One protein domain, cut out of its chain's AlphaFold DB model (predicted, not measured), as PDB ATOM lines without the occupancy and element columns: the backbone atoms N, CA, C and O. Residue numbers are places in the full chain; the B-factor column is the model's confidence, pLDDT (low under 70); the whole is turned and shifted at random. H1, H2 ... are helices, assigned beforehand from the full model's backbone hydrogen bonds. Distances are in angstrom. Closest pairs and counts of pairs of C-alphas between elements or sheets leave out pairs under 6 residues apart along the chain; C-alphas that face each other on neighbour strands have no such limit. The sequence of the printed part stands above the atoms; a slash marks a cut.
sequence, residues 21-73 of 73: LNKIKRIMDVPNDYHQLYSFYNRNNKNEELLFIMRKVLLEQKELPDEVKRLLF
ATOM      1  N   LEU A  21      14.000  44.785  -7.420       96.94
ATOM      2  CA  LEU A  21      13.535  43.721  -8.309       96.94
ATOM      3  C   LEU A  21      12.643  42.710  -7.565       96.94
ATOM      4  O   LEU A  21      11.565  42.377  -8.042       96.94
ATOM      5  N   ASN A  22      13.019  42.305  -6.348       95.75
ATOM      6  CA  ASN A  22      12.183  41.447  -5.504       95.75
ATOM      7  C   ASN A  22      10.862  42.109  -5.100       95.75
ATOM      8  O   ASN A  22       9.860  41.412  -4.953       95.75
ATOM      9  N   LYS A  23      10.852  43.431  -4.895       96.19
ATOM     10  CA  LYS A  23       9.625  44.180  -4.613       96.19
ATOM     11  C   LYS A  23       8.693  44.178  -5.826       96.19
ATOM     12  O   LYS A  23       7.506  43.952  -5.649       96.19
ATOM     13  N   ILE A  24       9.226  44.353  -7.036       96.00
ATOM     14  CA  ILE A  24       8.436  44.344  -8.278       96.00
ATOM     15  C   ILE A  24       7.702  43.011  -8.457       96.00
ATOM     16  O   ILE A  24       6.503  43.028  -8.706       96.00
ATOM     17  N   LYS A  25       8.363  41.875  -8.187       94.00
ATOM     18  CA  LYS A  25       7.737  40.535  -8.203       94.00
ATOM     19  C   LYS A  25       6.547  40.371  -7.247       94.00
ATOM     20  O   LYS A  25       5.836  39.380  -7.334       94.00
ATOM     21  N   ARG A  26       6.401  41.257  -6.256       94.19
ATOM     22  CA  ARG A  26       5.274  41.257  -5.310       94.19
ATOM     23  C   ARG A  26       4.159  42.215  -5.726       94.19
ATOM     24  O   ARG A  26       3.095  42.168  -5.127       94.19
ATOM     25  N   ILE A  27       4.432  43.115  -6.670       94.81
ATOM     26  CA  ILE A  27       3.492  44.138  -7.143       94.81
ATOM     27  C   ILE A  27       2.796  43.672  -8.423       94.81
ATOM     28  O   ILE A  27       1.625  43.974  -8.615       94.81
ATOM     29  N   MET A  28       3.509  42.961  -9.296       93.19
ATOM     30  CA  MET A  28       2.971  42.471 -10.562       93.19
ATOM     31  C   MET A  28       3.549  41.107 -10.923       93.19
ATOM     32  O   MET A  28       4.652  40.756 -10.488       93.19
ATOM     33  N   ASP A  29       2.824  40.395 -11.782       93.06
ATOM     34  CA  ASP A  29       3.358  39.236 -12.484       93.06
ATOM     35  C   ASP A  29       4.510  39.666 -13.391       93.06
ATOM     36  O   ASP A  29       4.490  40.735 -14.005       93.06
ATOM     37  N   VAL A  30       5.548  38.836 -13.445       93.88
ATOM     38  CA  VAL A  30       6.750  39.103 -14.237       93.88
ATOM     39  C   VAL A  30       6.928  38.016 -15.300       93.88
ATOM     40  O   VAL A  30       6.523  36.874 -15.077       93.88
ATOM     41  N   PRO A  31       7.547  38.329 -16.451       94.19
ATOM     42  CA  PRO A  31       7.730  37.359 -17.528       94.19
ATOM     43  C   PRO A  31       8.545  36.132 -17.111       94.19
ATOM     44  O   PRO A  31       9.419  36.209 -16.244       94.19
ATOM     45  N   ASN A  32       8.345  35.011 -17.807       94.56
ATOM     46  CA  ASN A  32       9.134  33.798 -17.577       94.56
ATOM     47  C   ASN A  32      10.645  34.041 -17.755       94.56
ATOM     48  O   ASN A  32      11.449  33.557 -16.960       94.56
ATOM     49  N   ASP A  33      11.033  34.862 -18.731       94.38
ATOM     50  CA  ASP A  33      12.433  35.221 -18.990       94.38
ATOM     51  C   ASP A  33      13.087  35.882 -17.773       94.38
ATOM     52  O   ASP A  33      14.229  35.582 -17.421       94.38
ATOM     53  N   TYR A  34      12.333  36.714 -17.048       95.88
ATOM     54  CA  TYR A  34      12.794  37.281 -15.786       95.88
ATOM     55  C   TYR A  34      13.072  36.173 -14.756       95.88
ATOM     56  O   TYR A  34      14.098  36.205 -14.075       95.88
ATOM     57  N   HIS A  35      12.188  35.179 -14.630       95.00
ATOM     58  CA  HIS A  35      12.377  34.062 -13.699       95.00
ATOM     59  C   HIS A  35      13.607  33.219 -14.048       95.00
ATOM     60  O   HIS A  35      14.374  32.855 -13.149       95.00
ATOM     61  N   GLN A  36      13.832  32.961 -15.336       95.12
ATOM     62  CA  GLN A  36      15.015  32.251 -15.818       95.12
ATOM     63  C   GLN A  36      16.296  33.025 -15.492       95.12
ATOM     64  O   GLN A  36      17.213  32.466 -14.885       95.12
ATOM     65  N   LEU A  37      16.327  34.329 -15.785       95.75
ATOM     66  CA  LEU A  37      17.448  35.207 -15.443       95.75
ATOM     67  C   LEU A  37      17.699  35.243 -13.935       95.75
ATOM     68  O   LEU A  37      18.846  35.180 -13.495       95.75
ATOM     69  N   TYR A  38      16.644  35.322 -13.123       94.94
ATOM     70  CA  TYR A  38      16.758  35.344 -11.666       94.94
ATOM     71  C   TYR A  38      17.330  34.030 -11.118       94.94
ATOM     72  O   TYR A  38      18.171  34.034 -10.218       94.94
ATOM     73  N   SER A  39      16.909  32.896 -11.680       94.75
ATOM     74  CA  SER A  39      17.471  31.581 -11.361       94.75
ATOM     75  C   SER A  39      18.952  31.508 -11.746       94.75
ATOM     76  O   SER A  39      19.789  31.132 -10.922       94.75
ATOM     77  N   PHE A  40      19.299  31.957 -12.955       95.25
ATOM     78  CA  PHE A  40      20.677  32.004 -13.439       95.25
ATOM     79  C   PHE A  40      21.565  32.904 -12.569       95.25
ATOM     80  O   PHE A  40      22.660  32.498 -12.183       95.25
ATOM     81  N   TYR A  41      21.068  34.075 -12.169       95.56
ATOM     82  CA  TYR A  41      21.738  34.987 -11.241       95.56
ATOM     83  C   TYR A  41      22.086  34.317  -9.909       95.56
ATOM     84  O   TYR A  41      23.211  34.453  -9.426       95.56
ATOM     85  N   ASN A  42      21.156  33.558  -9.326       93.62
ATOM     86  CA  ASN A  42      21.406  32.873  -8.056       93.62
ATOM     87  C   ASN A  42      22.431  31.740  -8.176       93.62
ATOM     88  O   ASN A  42      23.114  31.453  -7.197       93.62
ATOM     89  N   ARG A  43      22.555  31.125  -9.358       93.56
ATOM     90  CA  ARG A  43      23.500  30.030  -9.626       93.56
ATOM     91  C   ARG A  43      24.895  30.512 -10.047       93.56
ATOM     92  O   ARG A  43      25.856  29.784  -9.840       93.56
ATOM     93  N   ASN A  44      25.025  31.726 -10.590       86.69
ATOM     94  CA  ASN A  44      26.264  32.219 -11.212       86.69
ATOM     95  C   ASN A  44      26.815  33.472 -10.516       86.69
ATOM     96  O   ASN A  44      26.744  34.580 -11.051       86.69
ATOM     97  N   ASN A  45      27.340  33.312  -9.293       88.06
ATOM     98  CA  ASN A  45      28.029  34.360  -8.511       88.06
ATOM     99  C   ASN A  45      27.261  35.680  -8.336       88.06
ATOM    100  O   ASN A  45      27.831  36.702  -7.938       88.06
ATOM    101  N   LYS A  46      25.947  35.674  -8.594       90.25
ATOM    102  CA  LYS A  46      25.100  36.853  -8.484       90.25
ATOM    103  C   LYS A  46      25.628  38.014  -9.338       90.25
ATOM    104  O   LYS A  46      25.703  39.121  -8.816       90.25
ATOM    105  N   ASN A  47      26.039  37.808 -10.595       92.31
ATOM    106  CA  ASN A  47      26.558  38.898 -11.449       92.31
ATOM    107  C   ASN A  47      25.578  40.099 -11.488       92.31
ATOM    108  O   ASN A  47      24.380  39.929 -11.709       92.31
ATOM    109  N   GLU A  48      26.074  41.313 -11.230       93.88
ATOM    110  CA  GLU A  48      25.261  42.534 -11.220       93.88
ATOM    111  C   GLU A  48      24.721  42.904 -12.611       93.88
ATOM    112  O   GLU A  48      23.609  43.421 -12.696       93.88
ATOM    113  N   GLU A  49      25.419  42.561 -13.696       93.88
ATOM    114  CA  GLU A  49      24.953  42.785 -15.074       93.88
ATOM    115  C   GLU A  49      23.611  42.095 -15.351       93.88
ATOM    116  O   GLU A  49      22.729  42.663 -15.996       93.88
ATOM    117  N   LEU A  50      23.390  40.913 -14.768       95.38
ATOM    118  CA  LEU A  50      22.118  40.196 -14.882       95.38
ATOM    119  C   LEU A  50      20.956  40.982 -14.263       95.38
ATOM    120  O   LEU A  50      19.826  40.859 -14.727       95.38
ATOM    121  N   LEU A  51      21.207  41.826 -13.256       96.75
ATOM    122  CA  LEU A  51      20.177  42.695 -12.677       96.75
ATOM    123  C   LEU A  51      19.764  43.802 -13.655       96.75
ATOM    124  O   LEU A  51      18.599  44.195 -13.672       96.75
ATOM    125  N   PHE A  52      20.695  44.287 -14.483       96.69
ATOM    126  CA  PHE A  52      20.388  45.235 -15.556       96.69
ATOM    127  C   PHE A  52      19.610  44.569 -16.693       96.69
ATOM    128  O   PHE A  52      18.686  45.178 -17.226       96.69
ATOM    129  N   ILE A  53      19.922  43.315 -17.024       96.31
ATOM    130  CA  ILE A  53      19.162  42.551 -18.024       96.31
ATOM    131  C   ILE A  53      17.738  42.283 -17.515       96.31
ATOM    132  O   ILE A  53      16.775  42.577 -18.216       96.31
ATOM    133  N   MET A  54      17.580  41.844 -16.262       96.75
ATOM    134  CA  MET A  54      16.261  41.704 -15.628       96.75
ATOM    135  C   MET A  54      15.466  43.014 -15.642       96.75
ATOM    136  O   MET A  54      14.265  43.001 -15.897       96.75
ATOM    137  N   ARG A  55      16.123  44.153 -15.379       97.06
ATOM    138  CA  ARG A  55      15.493  45.476 -15.482       97.06
ATOM    139  C   ARG A  55      14.985  45.742 -16.903       97.06
ATOM    140  O   ARG A  55      13.867  46.223 -17.029       97.06
ATOM    141  N   LYS A  56      15.769  45.438 -17.945       96.06
ATOM    142  CA  LYS A  56      15.347  45.613 -19.347       96.06
ATOM    143  C   LYS A  56      14.107  44.781 -19.677       96.06
ATOM    144  O   LYS A  56      13.133  45.350 -20.147       96.06
ATOM    145  N   VAL A  57      14.094  43.500 -19.301       95.81
ATOM    146  CA  VAL A  57      12.930  42.609 -19.496       95.81
ATOM    147  C   VAL A  57      11.661  43.180 -18.848       95.81
ATOM    148  O   VAL A  57      10.575  43.121 -19.422       95.81
ATOM    149  N   LEU A  58      11.782  43.766 -17.652       95.38
ATOM    150  CA  LEU A  58      10.650  44.419 -16.988       95.38
ATOM    151  C   LEU A  58      10.227  45.719 -17.688       95.38
ATOM    152  O   LEU A  58       9.041  46.024 -17.722       95.38
ATOM    153  N   LEU A  59      11.167  46.485 -18.242       94.94
ATOM    154  CA  LEU A  59      10.874  47.728 -18.968       94.94
ATOM    155  C   LEU A  59      10.197  47.498 -20.328       94.94
ATOM    156  O   LEU A  59       9.558  48.414 -20.834       94.94
ATOM    157  N   GLU A  60      10.309  46.300 -20.901       93.81
ATOM    158  CA  GLU A  60       9.652  45.916 -22.160       93.81
ATOM    159  C   GLU A  60       8.159  45.576 -21.992       93.81
ATOM    160  O   GLU A  60       7.444  45.388 -22.977       93.81
ATOM    161  N   GLN A  61       7.660  45.507 -20.754       90.12
ATOM    162  CA  GLN A  61       6.240  45.277 -20.492       90.12
ATOM    163  C   GLN A  61       5.395  46.468 -20.962       90.12
ATOM    164  O   GLN A  61       5.697  47.620 -20.648       90.12
ATOM    165  N   LYS A  62       4.298  46.184 -21.682       84.31
ATOM    166  CA  LYS A  62       3.406  47.214 -22.250       84.31
ATOM    167  C   LYS A  62       2.789  48.120 -21.183       84.31
ATOM    168  O   LYS A  62       2.649  49.319 -21.408       84.31
ATOM    169  N   GLU A  63       2.440  47.555 -20.030       88.44
ATOM    170  CA  GLU A  63       1.831  48.282 -18.921       88.44
ATOM    171  C   GLU A  63       2.626  48.054 -17.637       88.44
ATOM    172  O   GLU A  63       2.818  46.926 -17.186       88.44
ATOM    173  N   LEU A  64       3.096  49.154 -17.045       93.44
ATOM    174  CA  LEU A  64       3.813  49.152 -15.776       93.44
ATOM    175  C   LEU A  64       3.075  50.033 -14.764       93.44
ATOM    176  O   LEU A  64       2.879  51.223 -15.042       93.44
ATOM    177  N   PRO A  65       2.733  49.505 -13.575       94.25
ATOM    178  CA  PRO A  65       2.214  50.320 -12.485       94.25
ATOM    179  C   PRO A  65       3.183  51.453 -12.131       94.25
ATOM    180  O   PRO A  65       4.405  51.275 -12.168       94.25
ATOM    181  N   ASP A  66       2.667  52.609 -11.712       92.94
ATOM    182  CA  ASP A  66       3.505  53.775 -11.386       92.94
ATOM    183  C   ASP A  66       4.529  53.489 -10.286       92.94
ATOM    184  O   ASP A  66       5.644  54.013 -10.298       92.94
ATOM    185  N   GLU A  67       4.182  52.619  -9.338       92.62
ATOM    186  CA  GLU A  67       5.132  52.164  -8.333       92.62
ATOM    187  C   GLU A  67       6.290  51.368  -8.946       92.62
ATOM    188  O   GLU A  67       7.440  51.592  -8.570       92.62
ATOM    189  N   VAL A  68       6.016  50.495  -9.915       93.94
ATOM    190  CA  VAL A  68       7.044  49.710 -10.610       93.94
ATOM    191  C   VAL A  68       7.936  50.624 -11.445       93.94
ATOM    192  O   VAL A  68       9.160  50.520 -11.354       93.94
ATOM    193  N   LYS A  69       7.352  51.596 -12.161       93.25
ATOM    194  CA  LYS A  69       8.111  52.635 -12.876       93.25
ATOM    195  C   LYS A  69       9.081  53.346 -11.927       93.25
ATOM    196  O   LYS A  69      10.280  53.367 -12.183       93.25
ATOM    197  N   ARG A  70       8.610  53.827 -10.770       92.50
ATOM    198  CA  ARG A  70       9.465  54.488  -9.760       92.50
ATOM    199  C   ARG A  70      10.613  53.620  -9.232       92.50
ATOM    200  O   ARG A  70      11.576  54.156  -8.693       92.50
ATOM    201  N   LEU A  71      10.503  52.296  -9.306       93.25
ATOM    202  CA  LEU A  71      11.561  51.380  -8.875       93.25
ATOM    203  C   LEU A  71      12.584  51.105  -9.988       93.25
ATOM    204  O   LEU A  71      13.759  50.888  -9.667       93.25
ATOM    205  N   LEU A  72      12.142  51.100 -11.251       93.06
ATOM    206  CA  LEU A  72      12.944  50.781 -12.438       93.06
ATOM    207  C   LEU A  72      13.667  51.990 -13.054       93.06
ATOM    208  O   LEU A  72      14.733  51.800 -13.648       93.06
ATOM    209  N   PHE A  73      13.110  53.197 -12.938       86.50
ATOM    210  CA  PHE A  73      13.733  54.455 -13.374       86.50
ATOM    211  C   PHE A  73      14.623  55.039 -12.265       86.50
ATOM    212  O   PHE A  73      15.750  55.474 -12.592       86.50
TER     213      PHE A  73
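Overview. This is residues 21 to 73 of the 73 residues of an uncharacterized protein of Dielma fastidiosa (UniProt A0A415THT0). Two pairs of helices run roughly along one axis: short H1 and H4 side by side, next to the longer helical hairpin of H2 and H3, shifted toward the end where H2 begins and H3 ends. The printed part has 53 residues with four named helices, H1 to H4 in order, and no named strand: all helix. It is compact, with a radius of gyration of the C-alphas of 10.8 A, yet elongated, 31 by 20 by 18 A.

Along the chain. H1, residues 21 to 27, begins at C-alpha 21 (13.535, 43.721, -8.309). H2, residues 32 to 43, is 16.8 A long; H3, residues 48 to 59, 17.1 A. H4, residues 66 to 72, ends at C-alpha 72 (12.944, 50.781, -12.438).

Arrangement. H1 and H4 touch, opposite ways at a shallow tilt of 13 degrees; their closest C-alphas, Ile 24 and Val 68, are 6.0 A apart. H2 and H3 touch, opposite ways at a shallow tilt of 11 degrees, closest at the C-alphas of Tyr 34 and Met 54, 5.6 A. H3 is close to but not clearly touching H4, with the closest C-alphas, Arg 55 and Leu 72, at 6.6 A. H2 and H4 are apart. Every O i to N i+4 pair is within hydrogen-bond range in H2 and H4, 2 of 3 in H1, 7 of 8 in H3.

Size, cuts and confidence. The farthest C-alphas, Asn 45 and Glu 63, are 31.4 A apart. The printed part has no cut, no link is long, and no printed residue is under 70 in pLDDT.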